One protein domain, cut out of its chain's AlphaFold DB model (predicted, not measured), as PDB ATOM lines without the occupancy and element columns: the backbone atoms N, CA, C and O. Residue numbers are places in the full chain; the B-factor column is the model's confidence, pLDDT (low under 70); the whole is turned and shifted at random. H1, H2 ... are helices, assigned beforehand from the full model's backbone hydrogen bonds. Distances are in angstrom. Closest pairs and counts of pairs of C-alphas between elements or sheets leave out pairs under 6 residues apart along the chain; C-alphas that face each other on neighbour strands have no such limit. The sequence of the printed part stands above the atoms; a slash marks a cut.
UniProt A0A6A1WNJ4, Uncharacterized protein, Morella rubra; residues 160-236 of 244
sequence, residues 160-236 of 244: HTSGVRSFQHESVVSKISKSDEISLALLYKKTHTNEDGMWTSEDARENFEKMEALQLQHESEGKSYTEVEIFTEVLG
ATOM      1  N   HIS A 160      32.386   0.088  49.475       64.38
ATOM      2  CA  HIS A 160      33.001  -1.082  50.118       64.38
ATOM      3  C   HIS A 160      32.827  -1.005  51.642       64.38
ATOM      4  O   HIS A 160      32.859   0.086  52.222       64.38
ATOM      5  N   THR A 161      32.677  -2.152  52.306       56.38
ATOM      6  CA  THR A 161      32.429  -2.242  53.759       56.38
ATOM      7  C   THR A 161      33.704  -2.213  54.602       56.38
ATOM      8  O   THR A 161      33.638  -1.982  55.807       56.38
ATOM      9  N   SER A 162      34.890  -2.333  53.991       55.34
ATOM     10  CA  SER A 162      36.193  -2.353  54.689       55.34
ATOM     11  C   SER A 162      36.652  -1.001  55.277       55.34
ATOM     12  O   SER A 162      37.766  -0.865  55.795       55.34
ATOM     13  N   GLY A 163      35.779   0.011  55.283       60.50
ATOM     14  CA  GLY A 163      35.980   1.260  56.015       60.50
ATOM     15  C   GLY A 163      37.109   2.131  55.451       60.50
ATOM     16  O   GLY A 163      37.065   2.567  54.310       60.50
ATOM     17  N   VAL A 164      38.098   2.479  56.281       51.50
ATOM     18  CA  VAL A 164      39.237   3.353  55.905       51.50
ATOM     19  C   VAL A 164      40.401   2.604  55.243       51.50
ATOM     20  O   VAL A 164      41.384   3.236  54.848       51.50
ATOM     21  N   ARG A 165      40.337   1.273  55.149       52.88
ATOM     22  CA  ARG A 165      41.412   0.456  54.578       52.88
ATOM     23  C   ARG A 165      41.228   0.329  53.073       52.88
ATOM     24  O   ARG A 165      40.153  -0.004  52.596       52.88
ATOM     25  N   SER A 166      42.293   0.589  52.315       58.12
ATOM     26  CA  SER A 166      42.287   0.312  50.880       58.12
ATOM     27  C   SER A 166      42.235  -1.196  50.634       58.12
ATOM     28  O   SER A 166      42.721  -1.979  51.448       58.12
ATOM     29  N   PHE A 167      41.726  -1.598  49.472       54.12
ATOM     30  CA  PHE A 167      41.676  -2.997  49.038       54.12
ATOM     31  C   PHE A 167      43.038  -3.710  49.142       54.12
ATOM     32  O   PHE A 167      43.138  -4.819  49.649       54.12
ATOM     33  N   GLN A 168      44.114  -3.012  48.765       55.88
ATOM     34  CA  GLN A 168      45.495  -3.496  48.890       55.88
ATOM     35  C   GLN A 168      45.946  -3.668  50.346       55.88
ATOM     36  O   GLN A 168      46.746  -4.539  50.648       55.88
ATOM     37  N   HIS A 169      45.467  -2.833  51.268       55.81
ATOM     38  CA  HIS A 169      45.803  -2.972  52.682       55.81
ATOM     39  C   HIS A 169      44.962  -4.072  53.347       55.81
ATOM     40  O   HIS A 169      45.447  -4.760  54.241       55.81
ATOM     41  N   GLU A 170      43.710  -4.255  52.924       54.59
ATOM     42  CA  GLU A 170      42.844  -5.327  53.420       54.59
ATOM     43  C   GLU A 170      43.304  -6.706  52.928       54.59
ATOM     44  O   GLU A 170      43.251  -7.669  53.696       54.59
ATOM     45  N   SER A 171      43.847  -6.790  51.706       53.34
ATOM     46  CA  SER A 171      44.486  -8.008  51.193       53.34
ATOM     47  C   SER A 171      45.685  -8.405  52.053       53.34
ATOM     48  O   SER A 171      45.771  -9.543  52.501       53.34
ATOM     49  N   VAL A 172      46.570  -7.455  52.368       57.09
ATOM     50  CA  VAL A 172      47.757  -7.698  53.203       57.09
ATOM     51  C   VAL A 172      47.371  -8.075  54.636       57.09
ATOM     52  O   VAL A 172      47.943  -9.005  55.189       57.09
ATOM     53  N   VAL A 173      46.381  -7.410  55.241       55.25
ATOM     54  CA  VAL A 173      45.937  -7.749  56.607       55.25
ATOM     55  C   VAL A 173      45.232  -9.105  56.659       55.25
ATOM     56  O   VAL A 173      45.451  -9.864  57.599       55.25
ATOM     57  N   SER A 174      44.417  -9.444  55.656       52.62
ATOM     58  CA  SER A 174      43.753 -10.752  55.609       52.62
ATOM     59  C   SER A 174      44.747 -11.897  55.369       52.62
ATOM     60  O   SER A 174      44.570 -12.958  55.965       52.62
ATOM     61  N   LYS A 175      45.832 -11.665  54.610       51.66
ATOM     62  CA  LYS A 175      46.960 -12.609  54.456       51.66
ATOM     63  C   LYS A 175      47.665 -12.939  55.782       51.66
ATOM     64  O   LYS A 175      48.217 -14.019  55.919       51.66
ATOM     65  N   ILE A 176      47.626 -12.043  56.771       45.44
ATOM     66  CA  ILE A 176      48.259 -12.261  58.087       45.44
ATOM     67  C   ILE A 176      47.390 -13.156  59.003       45.44
ATOM     68  O   ILE A 176      47.886 -13.699  59.983       45.44
ATOM     69  N   SER A 177      46.102 -13.356  58.690       43.56
ATOM     70  CA  SER A 177      45.154 -14.072  59.562       43.56
ATOM     71  C   SER A 177      44.804 -15.500  59.123       43.56
ATOM     72  O   SER A 177      44.247 -16.235  59.939       43.56
ATOM     73  N   LYS A 178      45.063 -15.905  57.874       40.06
ATOM     74  CA  LYS A 178      44.780 -17.260  57.368       40.06
ATOM     75  C   LYS A 178      45.849 -17.633  56.343       40.06
ATOM     76  O   LYS A 178      46.106 -16.852  55.437       40.06
ATOM     77  N   SER A 179      46.474 -18.793  56.514       39.03
ATOM     78  CA  SER A 179      47.641 -19.284  55.768       39.03
ATOM     79  C   SER A 179      47.378 -19.689  54.310       39.03
ATOM     80  O   SER A 179      48.162 -20.451  53.759       39.03
ATOM     81  N   ASP A 180      46.325 -19.177  53.679       47.16
ATOM     82  CA  ASP A 180      45.995 -19.473  52.286       47.16
ATOM     83  C   ASP A 180      46.000 -18.151  51.512       47.16
ATOM     84  O   ASP A 180      45.444 -17.150  51.976       47.16
ATOM     85  N   GLU A 181      46.646 -18.109  50.346       56.75
ATOM     86  CA  GLU A 181      46.580 -16.953  49.450       56.75
ATOM     87  C   GLU A 181      45.116 -16.660  49.091       56.75
ATOM     88  O   GLU A 181      44.498 -17.344  48.280       56.75
ATOM     89  N   ILE A 182      44.527 -15.644  49.726       59.34
ATOM     90  CA  ILE A 182      43.174 -15.193  49.393       59.34
ATOM     91  C   ILE A 182      43.237 -14.536  48.014       59.34
ATOM     92  O   ILE A 182      43.862 -13.478  47.876       59.34
ATOM     93  N   SER A 183      42.570 -15.146  47.031       73.06
ATOM     94  CA  SER A 183      42.441 -14.594  45.681       73.06
ATOM     95  C   SER A 183      41.818 -13.200  45.708       73.06
ATOM     96  O   SER A 183      40.973 -12.877  46.556       73.06
ATOM     97  N   LEU A 184      42.211 -12.351  44.762       69.94
ATOM     98  CA  LEU A 184      41.686 -10.992  44.644       69.94
ATOM     99  C   LEU A 184      40.152 -10.993  44.493       69.94
ATOM    100  O   LEU A 184      39.475 -10.149  45.085       69.94
ATOM    101  N   ALA A 185      39.601 -11.997  43.798       74.06
ATOM    102  CA  ALA A 185      38.164 -12.242  43.660       74.06
ATOM    103  C   ALA A 185      37.487 -12.558  45.007       74.06
ATOM    104  O   ALA A 185      36.491 -11.924  45.366       74.06
ATOM    105  N   LEU A 186      38.053 -13.470  45.809       75.75
ATOM    106  CA  LEU A 186      37.536 -13.777  47.150       75.75
ATOM    107  C   LEU A 186      37.577 -12.552  48.068       75.75
ATOM    108  O   LEU A 186      36.642 -12.314  48.839       75.75
ATOM    109  N   LEU A 187      38.634 -11.745  47.963       76.50
ATOM    110  CA  LEU A 187      38.729 -10.486  48.691       76.50
ATOM    111  C   LEU A 187      37.643  -9.494  48.254       76.50
ATOM    112  O   LEU A 187      37.050  -8.839  49.110       76.50
ATOM    113  N   TYR A 188      37.345  -9.413  46.954       79.00
ATOM    114  CA  TYR A 188      36.298  -8.538  46.425       79.00
ATOM    115  C   TYR A 188      34.932  -8.907  46.974       79.00
ATOM    116  O   TYR A 188      34.240  -8.028  47.490       79.00
ATOM    117  N   LYS A 189      34.584 -10.197  46.946       82.19
ATOM    118  CA  LYS A 189      33.352 -10.707  47.550       82.19
ATOM    119  C   LYS A 189      33.265 -10.309  49.023       82.19
ATOM    120  O   LYS A 189      32.311  -9.658  49.422       82.19
ATOM    121  N   LYS A 190      34.318 -10.570  49.805       80.44
ATOM    122  CA  LYS A 190      34.357 -10.265  51.245       80.44
ATOM    123  C   LYS A 190      34.155  -8.779  51.574       80.44
ATOM    124  O   LYS A 190      33.553  -8.469  52.595       80.44
ATOM    125  N   THR A 191      34.665  -7.851  50.758       75.56
ATOM    126  CA  THR A 191      34.541  -6.402  51.026       75.56
ATOM    127  C   THR A 191      33.289  -5.751  50.434       75.56
ATOM    128  O   THR A 191      33.073  -4.559  50.659       75.56
ATOM    129  N   HIS A 192      32.503  -6.492  49.650       77.56
ATOM    130  CA  HIS A 192      31.278  -6.010  48.997       77.56
ATOM    131  C   HIS A 192      30.049  -6.867  49.345       77.56
ATOM    132  O   HIS A 192      29.016  -6.797  48.681       77.56
ATOM    133  N   THR A 193      30.146  -7.645  50.424       79.25
ATOM    134  CA  THR A 193      29.021  -8.308  51.083       79.25
ATOM    135  C   THR A 193      28.923  -7.851  52.538       79.25
ATOM    136  O   THR A 193      29.934  -7.526  53.168       79.25
ATOM    137  N   ASN A 194      27.710  -7.831  53.080       78.25
ATOM    138  CA  ASN A 194      27.453  -7.614  54.504       78.25
ATOM    139  C   ASN A 194      27.825  -8.863  55.326       78.25
ATOM    140  O   ASN A 194      28.137  -9.914  54.763       78.25
ATOM    141  N   GLU A 195      27.764  -8.764  56.659       75.56
ATOM    142  CA  GLU A 195      28.015  -9.901  57.565       75.56
ATOM    143  C   GLU A 195      27.081 -11.094  57.284       75.56
ATOM    144  O   GLU A 195      27.508 -12.241  57.390       75.56
ATOM    145  N   ASP A 196      25.860 -10.831  56.807       79.31
ATOM    146  CA  ASP A 196      24.871 -11.844  56.406       79.31
ATOM    147  C   ASP A 196      25.131 -12.463  55.014       79.31
ATOM    148  O   ASP A 196      24.325 -13.246  54.512       79.31
ATOM    149  N   GLY A 197      26.218 -12.081  54.334       76.38
ATOM    150  CA  GLY A 197      26.575 -12.574  52.997       76.38
ATOM    151  C   GLY A 197      25.804 -11.936  51.833       76.38
ATOM    152  O   GLY A 197      26.075 -12.258  50.678       76.38
ATOM    153  N   MET A 198      24.884 -11.007  52.109       82.12
ATOM    154  CA  MET A 198      24.166 -10.240  51.084       82.12
ATOM    155  C   MET A 198      25.064  -9.190  50.423       82.12
ATOM    156  O   MET A 198      25.801  -8.483  51.113       82.12
ATOM    157  N   TRP A 199      24.976  -9.054  49.098       82.12
ATOM    158  CA  TRP A 199      25.714  -8.046  48.331       82.12
ATOM    159  C   TRP A 199      25.320  -6.623  48.731       82.12
ATOM    160  O   TRP A 199      24.149  -6.321  48.953       82.12
ATOM    161  N   THR A 200      26.304  -5.727  48.792       79.94
ATOM    162  CA  THR A 200      26.089  -4.321  49.166       79.94
ATOM    163  C   THR A 200      25.391  -3.512  48.073       79.94
ATOM    164  O   THR A 200      24.790  -2.479  48.363       79.94
ATOM    165  N   SER A 201      25.494  -3.948  46.814       80.06
ATOM    166  CA  SER A 201      24.800  -3.373  45.662       80.06
ATOM    167  C   SER A 201      24.708  -4.387  44.523       80.06
ATOM    168  O   SER A 201      25.545  -5.283  44.415       80.06
ATOM    169  N   GLU A 202      23.732  -4.192  43.640       78.19
ATOM    170  CA  GLU A 202      23.555  -5.019  42.443       78.19
ATOM    171  C   GLU A 202      24.787  -4.958  41.526       78.19
ATOM    172  O   GLU A 202      25.331  -5.988  41.143       78.19
ATOM    173  N   ASP A 203      25.340  -3.758  41.322       77.69
ATOM    174  CA  ASP A 203      26.585  -3.559  40.570       77.69
ATOM    175  C   ASP A 203      27.770  -4.360  41.140       77.69
ATOM    176  O   ASP A 203      28.664  -4.768  40.400       77.69
ATOM    177  N   ALA A 204      27.829  -4.569  42.461       76.94
ATOM    178  CA  ALA A 204      28.907  -5.345  43.071       76.94
ATOM    179  C   ALA A 204      28.758  -6.839  42.757       76.94
ATOM    180  O   ALA A 204      29.756  -7.504  42.479       76.94
ATOM    181  N   ARG A 205      27.517  -7.339  42.739       82.94
ATOM    182  CA  ARG A 205      27.196  -8.705  42.318       82.94
ATOM    183  C   ARG A 205      27.560  -8.921  40.850       82.94
ATOM    184  O   ARG A 205      28.336  -9.823  40.554       82.94
ATOM    185  N   GLU A 206      27.092  -8.049  39.957       85.62
ATOM    186  CA  GLU A 206      27.372  -8.151  38.516       85.62
ATOM    187  C   GLU A 206      28.872  -8.087  38.199       85.62
ATOM    188  O   GLU A 206      29.368  -8.799  37.328       85.62
ATOM    189  N   ASN A 207      29.623  -7.229  38.895       83.00
ATOM    190  CA  ASN A 207      31.069  -7.147  38.703       83.00
ATOM    191  C   ASN A 207      31.779  -8.416  39.176       83.00
ATOM    192  O   ASN A 207      32.702  -8.870  38.506       83.00
ATOM    193  N   PHE A 208      31.352  -9.012  40.290       84.19
ATOM    194  CA  PHE A 208      31.914 -10.283  40.736       84.19
ATOM    195  C   PHE A 208      31.619 -11.414  39.738       84.19
ATOM    196  O   PHE A 208      32.531 -12.149  39.370       84.19
ATOM    197  N   GLU A 209      30.391 -11.489  39.221       87.94
ATOM    198  CA  GLU A 209      30.008 -12.459  38.184       87.94
ATOM    199  C   GLU A 209      30.856 -12.292  36.907       87.94
ATOM    200  O   GLU A 209      31.301 -13.279  36.322       87.94
ATOM    201  N   LYS A 210      31.166 -11.050  36.503       86.56
ATOM    202  CA  LYS A 210      32.087 -10.774  35.382       86.56
ATOM    203  C   LYS A 210      33.519 -11.234  35.663       86.56
ATOM    204  O   LYS A 210      34.174 -11.731  34.751       86.56
ATOM    205  N   MET A 211      34.008 -11.085  36.896       83.25
ATOM    206  CA  MET A 211      35.337 -11.580  37.278       83.25
ATOM    207  C   MET A 211      35.408 -13.107  37.193       83.25
ATOM    208  O   MET A 211      36.371 -13.627  36.638       83.25
ATOM    209  N   GLU A 212      34.387 -13.815  37.692       83.38
ATOM    210  CA  GLU A 212      34.309 -15.282  37.595       83.38
ATOM    211  C   GLU A 212      34.212 -15.750  36.136       83.38
ATOM    212  O   GLU A 212      34.882 -16.707  35.745       83.38
ATOM    213  N   ALA A 213      33.435 -15.048  35.307       85.12
ATOM    214  CA  ALA A 213      33.301 -15.367  33.889       85.12
ATOM    215  C   ALA A 213      34.621 -15.201  33.117       85.12
ATOM    216  O   ALA A 213      34.987 -16.085  32.341       85.12
ATOM    217  N   LEU A 214      35.357 -14.107  33.347       83.69
ATOM    218  CA  LEU A 214      36.666 -13.882  32.720       83.69
ATOM    219  C   LEU A 214      37.697 -14.916  33.182       83.69
ATOM    220  O   LEU A 214      38.471 -15.416  32.370       83.69
ATOM    221  N   GLN A 215      37.676 -15.281  34.464       81.00
ATOM    222  CA  GLN A 215      38.535 -16.328  35.013       81.00
ATOM    223  C   GLN A 215      38.304 -17.672  34.304       81.00
ATOM    224  O   GLN A 215      39.252 -18.259  33.783       81.00
ATOM    225  N   LEU A 216      37.045 -18.102  34.178       82.69
ATOM    226  CA  LEU A 216      36.674 -19.316  33.443       82.69
ATOM    227  C   LEU A 216      37.065 -19.252  31.960       82.69
ATOM    228  O   LEU A 216      37.535 -20.241  31.392       82.69
ATOM    229  N   GLN A 217      36.889 -18.093  31.322       79.75
ATOM    230  CA  GLN A 217      37.268 -17.911  29.924       79.75
ATOM    231  C   GLN A 217      38.779 -18.095  29.730       79.75
ATOM    232  O   GLN A 217      39.199 -18.852  28.855       79.75
ATOM    233  N   HIS A 218      39.605 -17.469  30.567       79.62
ATOM    234  CA  HIS A 218      41.054 -17.607  30.468       79.62
ATOM    235  C   HIS A 218      41.550 -19.031  30.758       79.62
ATOM    236  O   HIS A 218      42.463 -19.499  30.071       79.62
ATOM    237  N   GLU A 219      40.931 -19.730  31.716       78.19
ATOM    238  CA  GLU A 219      41.193 -21.149  31.991       78.19
ATOM    239  C   GLU A 219      40.892 -22.022  30.759       78.19
ATOM    240  O   GLU A 219      41.670 -22.918  30.429       78.19
ATOM    241  N   SER A 220      39.814 -21.717  30.022       74.62
ATOM    242  CA  SER A 220      39.445 -22.432  28.792       74.62
ATOM    243  C   SER A 220      40.359 -22.130  27.592       74.62
ATOM    244  O   SER A 220      40.556 -22.987  26.733       74.62
ATOM    245  N   GLU A 221      40.953 -20.933  27.542       77.25
ATOM    246  CA  GLU A 221      41.843 -20.485  26.460       77.25
ATOM    247  C   GLU A 221      43.326 -20.823  26.712       77.25
ATOM    248  O   GLU A 221      44.172 -20.564  25.853       77.25
ATOM    249  N   GLY A 222      43.664 -21.384  27.880       64.69
ATOM    250  CA  GLY A 222      45.036 -21.749  28.254       64.69
ATOM    251  C   GLY A 222      45.987 -20.552  28.386       64.69
ATOM    252  O   GLY A 222      47.207 -20.719  28.324       64.69
ATOM    253  N   LYS A 223      45.449 -19.336  28.537       65.06
ATOM    254  CA  LYS A 223      46.230 -18.103  28.681       65.06
ATOM    255  C   LYS A 223      46.571 -17.885  30.151       65.06
ATOM    256  O   LYS A 223      45.677 -17.844  30.992       65.06
ATOM    257  N   SER A 224      47.851 -17.678  30.464       54.03
ATOM    258  CA  SER A 224      48.243 -17.201  31.790       54.03
ATOM    259  C   SER A 224      47.755 -15.764  31.964       54.03
ATOM    260  O   SER A 224      48.195 -14.885  31.222       54.03
ATOM    261  N   TYR A 225      46.880 -15.528  32.933       63.44
ATOM    262  CA  TYR A 225      46.482 -14.191  33.354       63.44
ATOM    263  C   TYR A 225      46.851 -13.997  34.823       63.44
ATOM    264  O   TYR A 225      46.938 -14.951  35.600       63.44
ATOM    265  N   THR A 226      47.069 -12.750  35.214       69.25
ATOM    266  CA  THR A 226      47.238 -12.360  36.614       69.25
ATOM    267  C   THR A 226      45.911 -11.831  37.153       69.25
ATOM    268  O   THR A 226      45.190 -11.125  36.455       69.25
ATOM    269  N   GLU A 227      45.571 -12.114  38.415       68.31
ATOM    270  CA  GLU A 227      44.313 -11.640  39.032       68.31
ATOM    271  C   GLU A 227      44.121 -10.113  38.915       68.31
ATOM    272  O   GLU A 227      43.001  -9.607  38.909       68.31
ATOM    273  N   VAL A 228      45.223  -9.369  38.790       68.31
ATOM    274  CA  VAL A 228      45.237  -7.917  38.589       68.31
ATOM    275  C   VAL A 228      44.639  -7.518  37.236       68.31
ATOM    276  O   VAL A 228      43.929  -6.515  37.182       68.31
ATOM    277  N   GLU A 229      44.882  -8.290  36.174       76.06
ATOM    278  CA  GLU A 229      44.400  -8.006  34.815       76.06
ATOM    279  C   GLU A 229      42.873  -8.112  34.732       76.06
ATOM    280  O   GLU A 229      42.223  -7.152  34.309       76.06
ATOM    281  N   ILE A 230      42.291  -9.197  35.266       78.81
ATOM    282  CA  ILE A 230      40.828  -9.366  35.366       78.81
ATOM    283  C   ILE A 230      40.203  -8.198  36.133       78.81
ATOM    284  O   ILE A 230      39.189  -7.628  35.730       78.81
ATOM    285  N   PHE A 231      40.826  -7.790  37.238       74.56
ATOM    286  CA  PHE A 231      40.318  -6.685  38.044       74.56
ATOM    287  C   PHE A 231      40.366  -5.347  37.313       74.56
ATOM    288  O   PHE A 231      39.430  -4.555  37.437       74.56
ATOM    289  N   THR A 232      41.433  -5.076  36.559       78.06
ATOM    290  CA  THR A 232      41.514  -3.859  35.745       78.06
ATOM    291  C   THR A 232      40.507  -3.843  34.607       78.06
ATOM    292  O   THR A 232      40.019  -2.767  34.274       78.06
ATOM    293  N   GLU A 233      40.160  -4.998  34.044       80.69
ATOM    294  CA  GLU A 233      39.159  -5.101  32.983       80.69
ATOM    295  C   GLU A 233      37.739  -4.865  33.514       80.69
ATOM    296  O   GLU A 233      36.978  -4.092  32.932       80.69
ATOM    297  N   VAL A 234      37.406  -5.441  34.675       80.00
ATOM    298  CA  VAL A 234      36.066  -5.317  35.272       80.00
ATOM    299  C   VAL A 234      35.851  -3.972  35.971       80.00
ATOM    300  O   VAL A 234      34.801  -3.350  35.818       80.00
ATOM    301  N   LEU A 235      36.822  -3.507  36.763       74.56
ATOM    302  CA  LEU A 235      36.670  -2.310  37.607       74.56
ATOM    303  C   LEU A 235      37.324  -1.054  37.013       74.56
ATOM    304  O   LEU A 235      37.108   0.052  37.522       74.56
ATOM    305  N   GLY A 236      38.114  -1.207  35.948       72.56
ATOM    306  CA  GLY A 236      38.905  -0.141  35.340       72.56
ATOM    307  C   GLY A 236      40.219   0.151  36.076       72.56
ATOM    308  O   GLY A 236      40.447  -0.232  37.226       72.56
TER     309      GLY A 236
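This is residues 160 to 236 of the 244 residues of an uncharacterized protein of Morella rubra (UniProt A0A6A1WNJ4). One long helix, H3, has two short helices, H2 and H4, packed on part of its length, with the three centres in a triangle; a fourth helix, H1, crosswise to H2, is near H2 but away from H3 and H4. The far end of H3 and the turn after it stick out at residues 219 to 224, of which 219 to 221 belong to H3, as do residues 175 to 180, of which 175 is the last residue of H1. The printed part has 77 residues with four named helices, in the order H1, H2, H3, H4, and no named strand; the class is all helix. It is compact, with a radius of gyration of the C-alphas of 13.0 A, and spans 36 by 30 by 22 A.

H1, residues 167 to 175, and H2, residues 184 to 191, are close but not clearly touching and about perpendicular at 84 degrees; their closest C-alphas, of Ser 171 and Leu 187, are 6.7 A apart. H2 and H3, residues 202 to 221, form a helical hairpin, opposite ways at a shallow tilt of 15 degrees. H3 touches H2 with residues 208 to 212 alone, the closest C-alphas being those of Lys 189 and Phe 208, 7.0 A apart. H3 and H4, residues 227 to 235, form another helical hairpin, opposite ways at a steep tilt of 44 degrees. H3 touches H4 with residues 207 to 215 alone; the closest C-alphas, of Met 211 and Ile 230, are 6.2 A apart. H2 and H4 touch, the same way at a steep tilt of 54 degrees, the closest C-alphas being those of Leu 184 and Glu 227, 6.2 A apart. The helix packing is mostly crossed, but only just: 1 of the 3 touching pairs is at a shallow tilt. H1 is apart from H3 and H4. In H1, H2, H3 and H4 every O i to N i+4 pair is within hydrogen-bond range.

H1 begins at C-alpha 167, (41.676, -2.997, 49.038), and measures 12.2 A from first to last C-alpha; H2 measures 10.6 A. H3 measures 28.8 A, from C-alpha 202 at (23.555, -5.019, 42.443) to C-alpha 221. H4 measures 12.1 A and ends at C-alpha 235, (36.670, -2.310, 37.607).

The C-alphas farthest apart, of Val 164 and Glu 221, are 38.0 A apart. The printed part has no cut; the link from H3 to H4 is tight, and the other two are short. The model's mean pLDDT over the printed part is 70.1, with residues 160 to 182, 184 and 222 to 228 under 70.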